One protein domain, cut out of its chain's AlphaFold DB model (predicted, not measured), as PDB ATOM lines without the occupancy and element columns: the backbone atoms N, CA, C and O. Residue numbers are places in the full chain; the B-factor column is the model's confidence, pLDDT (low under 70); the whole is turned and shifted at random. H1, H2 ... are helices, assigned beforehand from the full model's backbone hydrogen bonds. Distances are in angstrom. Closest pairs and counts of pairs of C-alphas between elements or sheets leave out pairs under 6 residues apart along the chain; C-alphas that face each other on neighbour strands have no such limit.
ATOM      1  N   THR A 611      -4.188 -56.655  26.989       97.62
ATOM      2  CA  THR A 611      -3.177 -57.596  27.507       97.62
ATOM      3  C   THR A 611      -2.091 -56.901  28.336       97.62
ATOM      4  O   THR A 611      -1.633 -57.442  29.334       97.62
ATOM      5  N   GLN A 612      -1.687 -55.678  27.969       97.12
ATOM      6  CA  GLN A 612      -0.748 -54.894  28.783       97.12
ATOM      7  C   GLN A 612      -1.395 -54.414  30.092       97.12
ATOM      8  O   GLN A 612      -0.715 -54.370  31.112       97.12
ATOM      9  N   MET A 613      -2.693 -54.090  30.089       97.50
ATOM     10  CA  MET A 613      -3.447 -53.740  31.302       97.50
ATOM     11  C   MET A 613      -3.678 -54.947  32.225       97.50
ATOM     12  O   MET A 613      -3.608 -54.796  33.442       97.50
ATOM     13  N   GLU A 614      -3.921 -56.127  31.654       96.62
ATOM     14  CA  GLU A 614      -4.018 -57.406  32.368       96.62
ATOM     15  C   GLU A 614      -2.684 -57.756  33.038       96.62
ATOM     16  O   GLU A 614      -2.639 -57.902  34.260       96.62
ATOM     17  N   LEU A 615      -1.580 -57.730  32.278       96.56
ATOM     18  CA  LEU A 615      -0.225 -57.881  32.811       96.56
ATOM     19  C   LEU A 615       0.046 -56.881  33.946       96.56
ATOM     20  O   LEU A 615       0.446 -57.291  35.028       96.56
ATOM     21  N   ILE A 616      -0.253 -55.588  33.744       96.88
ATOM     22  CA  ILE A 616      -0.134 -54.540  34.777       96.88
ATOM     23  C   ILE A 616      -0.890 -54.903  36.068       96.88
ATOM     24  O   ILE A 616      -0.405 -54.591  37.157       96.88
ATOM     25  N   SER A 617      -2.055 -55.552  35.975       96.31
ATOM     26  CA  SER A 617      -2.831 -55.980  37.147       96.31
ATOM     27  C   SER A 617      -2.290 -57.237  37.842       96.31
ATOM     28  O   SER A 617      -2.563 -57.427  39.026       96.31
ATOM     29  N   ASN A 618      -1.476 -58.038  37.148       96.56
ATOM     30  CA  ASN A 618      -0.856 -59.269  37.651       96.56
ATOM     31  C   ASN A 618       0.573 -59.074  38.196       96.56
ATOM     32  O   ASN A 618       1.195 -60.043  38.634       96.56
ATOM     33  N   VAL A 619       1.122 -57.855  38.177       96.81
ATOM     34  CA  VAL A 619       2.505 -57.590  38.607       96.81
ATOM     35  C   VAL A 619       2.700 -57.781  40.116       96.81
ATOM     36  O   VAL A 619       1.943 -57.266  40.942       96.81
ATOM     37  N   ASP A 620       3.768 -58.483  40.493       96.81
ATOM     38  CA  ASP A 620       4.241 -58.571  41.871       96.81
ATOM     39  C   ASP A 620       4.882 -57.240  42.287       96.81
ATOM     40  O   ASP A 620       6.027 -56.904  41.962       96.81
ATOM     41  N   MET A 621       4.125 -56.472  43.067       96.00
ATOM     42  CA  MET A 621       4.565 -55.183  43.589       96.00
ATOM     43  C   MET A 621       5.746 -55.281  44.577       96.00
ATOM     44  O   MET A 621       6.336 -54.250  44.896       96.00
ATOM     45  N   ALA A 622       6.108 -56.475  45.068       95.44
ATOM     46  CA  ALA A 622       7.324 -56.703  45.849       95.44
ATOM     47  C   ALA A 622       8.560 -56.943  44.962       95.44
ATOM     48  O   ALA A 622       9.654 -56.529  45.353       95.44
ATOM     49  N   LYS A 623       8.405 -57.527  43.761       95.56
ATOM     50  CA  LYS A 623       9.461 -57.544  42.726       95.56
ATOM     51  C   LYS A 623       9.708 -56.137  42.182       95.56
ATOM     52  O   LYS A 623      10.850 -55.685  42.171       95.56
ATOM     53  N   ILE A 624       8.643 -55.407  41.832       95.75
ATOM     54  CA  ILE A 624       8.723 -54.016  41.343       95.75
ATOM     55  C   ILE A 624       9.499 -53.118  42.305       95.75
ATOM     56  O   ILE A 624      10.362 -52.365  41.867       95.75
ATOM     57  N   GLU A 625       9.244 -53.215  43.613       93.81
ATOM     58  CA  GLU A 625       9.938 -52.411  44.629       93.81
ATOM     59  C   GLU A 625      11.462 -52.652  44.662       93.81
ATOM     60  O   GLU A 625      12.217 -51.771  45.071       93.81
ATOM     61  N   GLN A 626      11.909 -53.819  44.188       90.62
ATOM     62  CA  GLN A 626      13.312 -54.230  44.099       90.62
ATOM     63  C   GLN A 626      13.931 -54.019  42.702       90.62
ATOM     64  O   GLN A 626      15.140 -54.184  42.556       90.62
ATOM     65  N   CYS A 627      13.157 -53.639  41.678       92.56
ATOM     66  CA  CYS A 627      13.695 -53.388  40.339       92.56
ATOM     67  C   CYS A 627      14.460 -52.055  40.308       92.56
ATOM     68  O   CYS A 627      13.879 -50.963  40.303       92.56
ATOM     69  N   ALA A 628      15.791 -52.140  40.289       91.50
ATOM     70  CA  ALA A 628      16.666 -50.975  40.257       91.50
ATOM     71  C   ALA A 628      16.634 -50.279  38.884       91.50
ATOM     72  O   ALA A 628      16.714 -49.058  38.780       91.50
ATOM     73  N   GLU A 629      16.463 -51.054  37.822       92.62
ATOM     74  CA  GLU A 629      16.460 -50.631  36.426       92.62
ATOM     75  C   GLU A 629      15.286 -49.681  36.139       92.62
ATOM     76  O   GLU A 629      15.459 -48.624  35.528       92.62
ATOM     77  N   LEU A 630      14.113 -49.995  36.696       92.75
ATOM     78  CA  LEU A 630      12.902 -49.176  36.634       92.75
ATOM     79  C   LEU A 630      13.121 -47.767  37.228       92.75
ATOM     80  O   LEU A 630      12.660 -46.771  36.671       92.75
ATOM     81  N   LEU A 631      13.885 -47.656  38.320       92.94
ATOM     82  CA  LEU A 631      14.295 -46.375  38.914       92.94
ATOM     83  C   LEU A 631      15.407 -45.678  38.105       92.94
ATOM     84  O   LEU A 631      15.330 -44.462  37.894       92.94
ATOM     85  N   ASN A 632      16.388 -46.437  37.600       89.69
ATOM     86  CA  ASN A 632      17.489 -45.943  36.760       89.69
ATOM     87  C   ASN A 632      16.996 -45.317  35.437       89.69
ATOM     88  O   ASN A 632      17.650 -44.418  34.903       89.69
ATOM     89  N   GLU A 633      15.841 -45.749  34.913       91.38
ATOM     90  CA  GLU A 633      15.198 -45.137  33.742       91.38
ATOM     91  C   GLU A 633      14.155 -44.059  34.099       91.38
ATOM     92  O   GLU A 633      14.178 -42.985  33.492       91.38
ATOM     93  N   PHE A 634      13.263 -44.310  35.070       93.75
ATOM     94  CA  PHE A 634      12.016 -43.541  35.259       93.75
ATOM     95  C   PHE A 634      11.854 -42.852  36.633       93.75
ATOM     96  O   PHE A 634      10.794 -42.279  36.913       93.75
ATOM     97  N   GLY A 635      12.878 -42.883  37.495       93.25
ATOM     98  CA  GLY A 635      12.837 -42.346  38.864       93.25
ATOM     99  C   GLY A 635      12.587 -40.831  38.992       93.25
ATOM    100  O   GLY A 635      12.255 -40.350  40.074       93.25
ATOM    101  N   GLY A 636      12.715 -40.050  37.916       93.38
ATOM    102  CA  GLY A 636      12.452 -38.610  37.886       93.38
ATOM    103  C   GLY A 636      11.449 -38.206  36.804       93.38
ATOM    104  O   GLY A 636      11.768 -38.184  35.618       93.38
ATOM    105  N   CYS A 637      10.244 -37.791  37.203       95.06
ATOM    106  CA  CYS A 637       9.206 -37.372  36.263       95.06
ATOM    107  C   CYS A 637       9.268 -35.866  35.933       95.06
ATOM    108  O   CYS A 637       8.814 -35.018  36.710       95.06
ATOM    109  N   ILE A 638       9.746 -35.524  34.728       91.94
ATOM    110  CA  ILE A 638       9.874 -34.129  34.252       91.94
ATOM    111  C   ILE A 638       8.542 -33.399  33.994       91.94
ATOM    112  O   ILE A 638       8.544 -32.175  33.858       91.94
ATOM    113  N   TYR A 639       7.414 -34.117  33.949       93.31
ATOM    114  CA  TYR A 639       6.075 -33.569  33.655       93.31
ATOM    115  C   TYR A 639       5.242 -33.287  34.910       93.31
ATOM    116  O   TYR A 639       4.317 -32.478  34.878       93.31
ATOM    117  N   CYS A 640       5.563 -33.963  36.015       94.44
ATOM    118  CA  CYS A 640       4.945 -33.763  37.326       94.44
ATOM    119  C   CYS A 640       5.900 -33.097  38.333       94.44
ATOM    120  O   CYS A 640       5.497 -32.856  39.466       94.44
ATOM    121  N   GLU A 641       7.154 -32.841  37.935       94.00
ATOM    122  CA  GLU A 641       8.256 -32.328  38.766       94.00
ATOM    123  C   GLU A 641       8.471 -33.133  40.073       94.00
ATOM    124  O   GLU A 641       8.989 -32.614  41.063       94.00
ATOM    125  N   LYS A 642       8.104 -34.429  40.060       94.56
ATOM    126  CA  LYS A 642       8.183 -35.367  41.194       94.56
ATOM    127  C   LYS A 642       9.303 -36.400  40.996       94.56
ATOM    128  O   LYS A 642       9.343 -37.082  39.973       94.56
ATOM    129  N   TRP A 643      10.148 -36.558  42.017       95.19
ATOM    130  CA  TRP A 643      11.018 -37.728  42.190       95.19
ATOM    131  C   TRP A 643      10.237 -38.911  42.769       95.19
ATOM    132  O   TRP A 643       9.419 -38.734  43.673       95.19
ATOM    133  N   LEU A 644      10.522 -40.100  42.254       95.38
ATOM    134  CA  LEU A 644       9.907 -41.379  42.580       95.38
ATOM    135  C   LEU A 644      11.033 -42.243  43.154       95.38
ATOM    136  O   LEU A 644      12.011 -42.513  42.465       95.38
ATOM    137  N   LEU A 645      10.970 -42.552  44.447       94.00
ATOM    138  CA  LEU A 645      12.125 -43.036  45.216       94.00
ATOM    139  C   LEU A 645      12.183 -44.562  45.342       94.00
ATOM    140  O   LEU A 645      13.211 -45.093  45.765       94.00
ATOM    141  N   THR A 646      11.097 -45.244  44.978       94.06
ATOM    142  CA  THR A 646      10.958 -46.703  44.994       94.06
ATOM    143  C   THR A 646      10.325 -47.187  43.688       94.06
ATOM    144  O   THR A 646       9.656 -46.410  42.997       94.06
ATOM    145  N   GLY A 647      10.517 -48.459  43.328       95.00
ATOM    146  CA  GLY A 647       9.935 -49.011  42.103       95.00
ATOM    147  C   GLY A 647       8.402 -48.965  42.101       95.00
ATOM    148  O   GLY A 647       7.802 -48.665  41.069       95.00
ATOM    149  N   ARG A 648       7.759 -49.125  43.269       96.31
ATOM    150  CA  ARG A 648       6.316 -48.900  43.440       96.31
ATOM    151  C   ARG A 648       5.913 -47.475  43.078       96.31
ATOM    152  O   ARG A 648       4.970 -47.296  42.310       96.31
ATOM    153  N   GLU A 649       6.618 -46.467  43.600       96.62
ATOM    154  CA  GLU A 649       6.322 -45.065  43.273       96.62
ATOM    155  C   GLU A 649       6.472 -44.778  41.776       96.62
ATOM    156  O   GLU A 649       5.756 -43.921  41.258       96.62
ATOM    157  N   VAL A 650       7.384 -45.468  41.083       96.62
ATOM    158  CA  VAL A 650       7.498 -45.401  39.623       96.62
ATOM    159  C   VAL A 650       6.264 -46.028  38.973       96.62
ATOM    160  O   VAL A 650       5.536 -45.341  38.258       96.62
ATOM    161  N   PHE A 651       5.987 -47.299  39.254       96.62
ATOM    162  CA  PHE A 651       4.902 -48.055  38.625       96.62
ATOM    163  C   PHE A 651       3.537 -47.357  38.788       96.62
ATOM    164  O   PHE A 651       2.874 -47.030  37.800       96.62
ATOM    165  N   GLU A 652       3.176 -46.992  40.023       96.62
ATOM    166  CA  GLU A 652       1.916 -46.308  40.355       96.62
ATOM    167  C   GLU A 652       1.808 -44.890  39.744       96.62
ATOM    168  O   GLU A 652       0.700 -44.385  39.546       96.62
ATOM    169  N   HIS A 653       2.927 -44.232  39.406       97.06
ATOM    170  CA  HIS A 653       2.926 -42.909  38.763       97.06
ATOM    171  C   HIS A 653       2.797 -42.965  37.238       97.06
ATOM    172  O   HIS A 653       2.191 -42.071  36.641       97.06
ATOM    173  N   TRP A 654       3.395 -43.978  36.610       96.38
ATOM    174  CA  TRP A 654       3.551 -44.044  35.157       96.38
ATOM    175  C   TRP A 654       2.387 -44.736  34.433       96.38
ATOM    176  O   TRP A 654       2.200 -44.497  33.245       96.38
ATOM    177  N   ILE A 655       1.555 -45.512  35.135       96.69
ATOM    178  CA  ILE A 655       0.370 -46.179  34.560       96.69
ATOM    179  C   ILE A 655      -0.842 -45.248  34.312       96.69
ATOM    180  O   ILE A 655      -1.478 -45.379  33.261       96.69
ATOM    181  N   PRO A 656      -1.240 -44.329  35.220       96.69
ATOM    182  CA  PRO A 656      -2.520 -43.631  35.086       96.69
ATOM    183  C   PRO A 656      -2.616 -42.745  33.836       96.69
ATOM    184  O   PRO A 656      -1.789 -41.863  33.620       96.69
ATOM    185  N   GLN A 657      -3.708 -42.863  33.069       94.12
ATOM    186  CA  GLN A 657      -3.930 -42.067  31.844       94.12
ATOM    187  C   GLN A 657      -3.867 -40.542  32.071       94.12
ATOM    188  O   GLN A 657      -3.465 -39.786  31.186       94.12
ATOM    189  N   GLN A 658      -4.195 -40.073  33.283       94.81
ATOM    190  CA  GLN A 658      -4.028 -38.669  33.680       94.81
ATOM    191  C   GLN A 658      -2.568 -38.189  33.607       94.81
ATOM    192  O   GLN A 658      -2.327 -37.001  33.389       94.81
ATOM    193  N   HIS A 659      -1.594 -39.087  33.781       96.12
ATOM    194  CA  HIS A 659      -0.184 -38.772  33.610       96.12
ATOM    195  C   HIS A 659       0.160 -38.588  32.128       96.12
ATOM    196  O   HIS A 659       0.647 -37.518  31.759       96.12
ATOM    197  N   PHE A 660      -0.190 -39.544  31.259       95.25
ATOM    198  CA  PHE A 660       0.055 -39.427  29.815       95.25
ATOM    199  C   PHE A 660      -0.600 -38.196  29.183       95.25
ATOM    200  O   PHE A 660      -0.008 -37.588  28.292       95.25
ATOM    201  N   LEU A 661      -1.769 -37.764  29.669       93.75
ATOM    202  CA  LEU A 661      -2.388 -36.506  29.233       93.75
ATOM    203  C   LEU A 661      -1.498 -35.277  29.512       93.75
ATOM    204  O   LEU A 661      -1.433 -34.386  28.669       93.75
ATOM    205  N   LYS A 662      -0.749 -35.240  30.627       94.31
ATOM    206  CA  LYS A 662       0.234 -34.171  30.909       94.31
ATOM    207  C   LYS A 662       1.470 -34.242  30.010       94.31
ATOM    208  O   LYS A 662       2.037 -33.202  29.687       94.31
ATOM    209  N   ILE A 663       1.892 -35.445  29.604       93.69
ATOM    210  CA  ILE A 663       3.009 -35.616  28.657       93.69
ATOM    211  C   ILE A 663       2.587 -35.124  27.268       93.69
ATOM    212  O   ILE A 663       3.274 -34.300  26.670       93.69
ATOM    213  N   ARG A 664       1.409 -35.558  26.796       94.00
ATOM    214  CA  ARG A 664       0.853 -35.221  25.472       94.00
ATOM    215  C   ARG A 664       0.554 -33.729  25.287       94.00
ATOM    216  O   ARG A 664       0.556 -33.257  24.158       94.00
ATOM    217  N   GLN A 665       0.378 -32.975  26.375       94.19
ATOM    218  CA  GLN A 665       0.330 -31.504  26.362       94.19
ATOM    219  C   GLN A 665       1.674 -30.837  26.001       94.19
ATOM    220  O   GLN A 665       1.691 -29.644  25.715       94.19
ATOM    221  N   GLN A 666       2.790 -31.574  26.036       92.25
ATOM    222  CA  GLN A 666       4.138 -31.066  25.751       92.25
ATOM    223  C   GLN A 666       4.753 -31.713  24.501       92.25
ATOM    224  O   GLN A 666       5.401 -31.018  23.722       92.25
ATOM    225  N   HIS A 667       4.565 -33.023  24.296       89.38
ATOM    226  CA  HIS A 667       5.016 -33.759  23.104       89.38
ATOM    227  C   HIS A 667       4.397 -35.177  23.035       89.38
ATOM    228  O   HIS A 667       3.898 -35.682  24.044       89.38
ATOM    229  N   PRO A 668       4.480 -35.882  21.888       92.19
ATOM    230  CA  PRO A 668       4.153 -37.308  21.802       92.19
ATOM    231  C   PRO A 668       4.949 -38.171  22.796       92.19
ATOM    232  O   PRO A 668       6.095 -37.859  23.126       92.19
ATOM    233  N   VAL A 669       4.343 -39.259  23.272       93.06
ATOM    234  CA  VAL A 669       4.982 -40.236  24.171       93.06
ATOM    235  C   VAL A 669       5.713 -41.269  23.309       93.06
ATOM    236  O   VAL A 669       5.061 -41.908  22.488       93.06
ATOM    237  N   SER A 670       7.026 -41.447  23.478       94.00
ATOM    238  CA  SER A 670       7.786 -42.483  22.749       94.00
ATOM    239  C   SER A 670       7.262 -43.884  23.076       94.00
ATOM    240  O   SER A 670       7.138 -44.248  24.249       94.00
ATOM    241  N   ARG A 671       6.974 -44.685  22.044       95.25
ATOM    242  CA  ARG A 671       6.527 -46.076  22.190       95.25
ATOM    243  C   ARG A 671       7.620 -46.957  22.781       95.25
ATOM    244  O   ARG A 671       7.383 -47.560  23.822       95.25
ATOM    245  N   ARG A 672       8.840 -46.876  22.240       94.00
ATOM    246  CA  ARG A 672      10.035 -47.571  22.750       94.00
ATOM    247  C   ARG A 672      10.252 -47.374  24.254       94.00
ATOM    248  O   ARG A 672      10.647 -48.306  24.947       94.00
ATOM    249  N   ARG A 673       9.987 -46.171  24.779       93.31
ATOM    250  CA  ARG A 673      10.059 -45.899  26.227       93.31
ATOM    251  C   ARG A 673       9.020 -46.683  27.027       93.31
ATOM    252  O   ARG A 673       9.344 -47.179  28.099       93.31
ATOM    253  N   MET A 674       7.796 -46.798  26.521       95.75
ATOM    254  CA  MET A 674       6.742 -47.564  27.183       95.75
ATOM    255  C   MET A 674       6.921 -49.074  27.036       95.75
ATOM    256  O   MET A 674       6.556 -49.799  27.953       95.75
ATOM    257  N   ASP A 675       7.529 -49.552  25.951       95.81
ATOM    258  CA  ASP A 675       7.867 -50.972  25.821       95.81
ATOM    259  C   ASP A 675       8.947 -51.391  26.834       95.81
ATOM    260  O   ASP A 675       8.768 -52.405  27.497       95.81
ATOM    261  N   ILE A 676       9.971 -50.558  27.078       95.19
ATOM    262  CA  ILE A 676      10.953 -50.768  28.168       95.19
ATOM    263  C   ILE A 676      10.266 -50.796  29.550       95.19
ATOM    264  O   ILE A 676      10.589 -51.624  30.396       95.19
ATOM    265  N   PHE A 677       9.287 -49.918  29.796       96.44
ATOM    266  CA  PHE A 677       8.501 -49.955  31.039       96.44
ATOM    267  C   PHE A 677       7.708 -51.269  31.176       96.44
ATOM    268  O   PHE A 677       7.642 -51.844  32.262       96.44
ATOM    269  N   MET A 678       7.134 -51.768  30.077       97.44
ATOM    270  CA  MET A 678       6.403 -53.040  30.055       97.44
ATOM    271  C   MET A 678       7.316 -54.270  30.145       97.44
ATOM    272  O   MET A 678       6.880 -55.295  30.660       97.44
ATOM    273  N   GLU A 679       8.573 -54.179  29.711       97.00
ATOM    274  CA  GLU A 679       9.592 -55.220  29.897       97.00
ATOM    275  C   GLU A 679       9.885 -55.439  31.392       97.00
ATOM    276  O   GLU A 679       9.831 -56.572  31.871       97.00
ATOM    277  N   TYR A 680      10.063 -54.355  32.161       96.19
ATOM    278  CA  TYR A 680      10.194 -54.425  33.626       96.19
ATOM    279  C   TYR A 680       8.899 -54.850  34.335       96.19
ATOM    280  O   TYR A 680       8.958 -55.512  35.368       96.19
ATOM    281  N   ALA A 681       7.725 -54.506  33.794       95.94
ATOM    282  CA  ALA A 681       6.450 -55.018  34.305       95.94
ATOM    283  C   ALA A 681       6.341 -56.544  34.117       95.94
ATOM    284  O   ALA A 681       5.939 -57.247  35.039       95.94
ATOM    285  N   SER A 682       6.758 -57.046  32.949       96.25
ATOM    286  CA  SER A 682       6.747 -58.466  32.577       96.25
ATOM    287  C   SER A 682       7.686 -59.311  33.440       96.25
ATOM    288  O   SER A 682       7.266 -60.306  34.025       96.25
ATOM    289  N   SER A 683       8.938 -58.877  33.634       95.94
ATOM    290  CA  SER A 683       9.879 -59.579  34.526       95.94
ATOM    291  C   SER A 683       9.434 -59.591  35.998       95.94
ATOM    292  O   SER A 683       9.882 -60.432  36.784       95.94
ATOM    293  N   CYS A 684       8.515 -58.694  36.366       95.62
ATOM    294  CA  CYS A 684       7.908 -58.617  37.686       95.62
ATOM    295  C   CYS A 684       6.529 -59.300  37.795       95.62
ATOM    296  O   CYS A 684       5.903 -59.161  38.841       95.62
ATOM    297  N   GLU A 685       6.029 -60.042  36.798       95.06
ATOM    298  CA  GLU A 685       4.723 -60.723  36.905       95.06
ATOM    299  C   GLU A 685       4.688 -61.762  38.050       95.06
ATOM    300  O   GLU A 685       5.712 -62.338  38.431       95.06
ATOM    301  N   ASN A 686       3.515 -62.009  38.642       85.69
ATOM    302  CA  ASN A 686       3.336 -63.114  39.586       85.69
ATOM    303  C   ASN A 686       3.397 -64.469  38.849       85.69
ATOM    304  O   ASN A 686       2.429 -64.873  38.208       85.69
ATOM    305  N   ASN A 687       4.499 -65.213  39.001       79.38
ATOM    306  CA  ASN A 687       4.646 -66.584  38.489       79.38
ATOM    307  C   ASN A 687       3.748 -67.583  39.256       79.38
ATOM    308  O   ASN A 687       4.229 -68.428  40.010       79.38
ATOM    309  N   VAL A 688       2.429 -67.519  39.059       65.12
ATOM    310  CA  VAL A 688       1.463 -68.459  39.666       65.12
ATOM    311  C   VAL A 688       1.702 -69.904  39.187       65.12
ATOM    312  O   VAL A 688       1.408 -70.856  39.906       65.12
ATOM    313  N   VAL A 689       2.278 -70.073  37.992       58.72
ATOM    314  CA  VAL A 689       2.507 -71.372  37.336       58.72
ATOM    315  C   VAL A 689       3.561 -72.225  38.058       58.72
ATOM    316  O   VAL A 689       3.331 -73.418  38.275       58.72
ATOM    317  N   ASP A 690       4.675 -71.626  38.493       55.38
ATOM    318  CA  ASP A 690       5.810 -72.354  39.094       55.38
ATOM    319  C   ASP A 690       5.428 -73.053  40.412       55.38
ATOM    320  O   ASP A 690       5.980 -74.097  40.763       55.38
ATOM    321  N   GLY A 691       4.440 -72.510  41.131       54.19
ATOM    322  CA  GLY A 691       3.912 -73.103  42.359       54.19
ATOM    323  C   GLY A 691       3.054 -74.353  42.140       54.19
ATOM    324  O   GLY A 691       2.921 -75.153  43.061       54.19
ATOM    325  N   ILE A 692       2.480 -74.550  40.947       56.00
ATOM    326  CA  ILE A 692       1.560 -75.667  40.676       56.00
ATOM    327  C   ILE A 692       2.324 -76.917  40.227       56.00
ATOM    328  O   ILE A 692       1.999 -78.018  40.667       56.00
ATOM    329  N   GLN A 693       3.374 -76.771  39.410       51.62
ATOM    330  CA  GLN A 693       4.175 -77.924  38.973       51.62
ATOM    331  C   GLN A 693       4.958 -78.563  40.133       51.62
ATOM    332  O   GLN A 693       4.969 -79.785  40.246       51.62
ATOM    333  N   ASN A 694       5.509 -77.761  41.052       50.12
ATOM    334  CA  ASN A 694       6.258 -78.247  42.223       50.12
ATOM    335  C   ASN A 694       5.379 -78.821  43.363       50.12
ATOM    336  O   ASN A 694       5.902 -79.180  44.414       50.12
ATOM    337  N   PHE A 695       4.055 -78.896  43.179       52.72
ATOM    338  CA  PHE A 695       3.122 -79.603  44.074       52.72
ATOM    339  C   PHE A 695       2.513 -80.864  43.431       52.72
ATOM    340  O   PHE A 695       1.734 -81.565  44.077       52.72
TER     341      PHE A 695
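Overview. This is residues 611 to 695 of the 697 residues of the protein "Protein CBG00298" of Caenorhabditis briggsae (UniProt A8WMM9). A small body of short helices has a thin tail sticking out at one end. H6, the longest helix, has H3 running beside it and H1 on its later part; H4 runs beside H3, and H2 crosses the beginning of H4. H5 and a loop that folds back on itself, residues 635 to 646, lie at the end away from the tail, while residues 689 to 695, with H7, stick out and add to the length. The printed part has 85 residues, with seven named helices, H1 to H7 in chain order, and no named strand, an all-helix domain. It is only just compact, close to loose, with a radius of gyration of the C-alphas of 14.1 A, and spans 52 by 26 by 19 A.

Arrangement. H6, residues 671 to 683, touches H1, residues 611 to 618, with residues 678 to 682 alone; the closest C-alphas, of Ile 616 and Ala 681, are 6.6 A apart, at a steep tilt of 39 degrees, the same way. With residues 677 to 680 alone H6 only just touches H3, residues 628 to 634, with 3 pairs of C-alphas within 8 A. The closest are those of Leu 630 and Tyr 680, 6.6 A apart; the tilt is a shallow 24 degrees, opposite ways. H3 touches H4, residues 647 to 654, at a shallow tilt of 24 degrees, the same way, with the C-alphas of Leu 631 and Gly 647 closest at 6.0 A. H4 and H6 are near each other. H2, residues 621 to 626, touches H4 at a steep tilt of 65 degrees, opposite ways; the C-alphas of Glu 625 and Gly 647 are closest, 4.2 A apart. The helix packing is part aligned, part crossed, with two of these four touching pairs at a shallow tilt. H5, residues 657 to 664, touches no helix; it is close to H4 but not clearly touching, the C-alphas of His 653 and His 659 being closest at 7.3 A. H7, residues 690 to 693, is apart from H6. Every O i to N i+4 pair is within hydrogen-bond range in H1, H3, H4 and H6, with 1 of 2 in H2 and 3 of 4 in H5; H7 is too short for such a pair.

Along the chain. H6 is 18.6 A long from C-alpha 671 at (6.527, -46.076, 22.190) to C-alpha 683 at (9.879, -59.579, 34.526). H1 begins at C-alpha 611, (-3.177, -57.596, 27.507), and is 10.5 A long. H3 measures 10.1 A, H4 10.7 A and H5 10.5 A; H2 and H7 are shorter.

Size, cuts and confidence. The C-alphas of Gln 666 and Phe 695, 51.9 A apart, are the two farthest apart. The printed part has no cut. The link from H3 to H4 is long, 12 residues; in it residues 636 to 637 pair with 642 to 643, antiparallel. The mean pLDDT of the printed part is 90.8, and residues 688 to 695 are under 70.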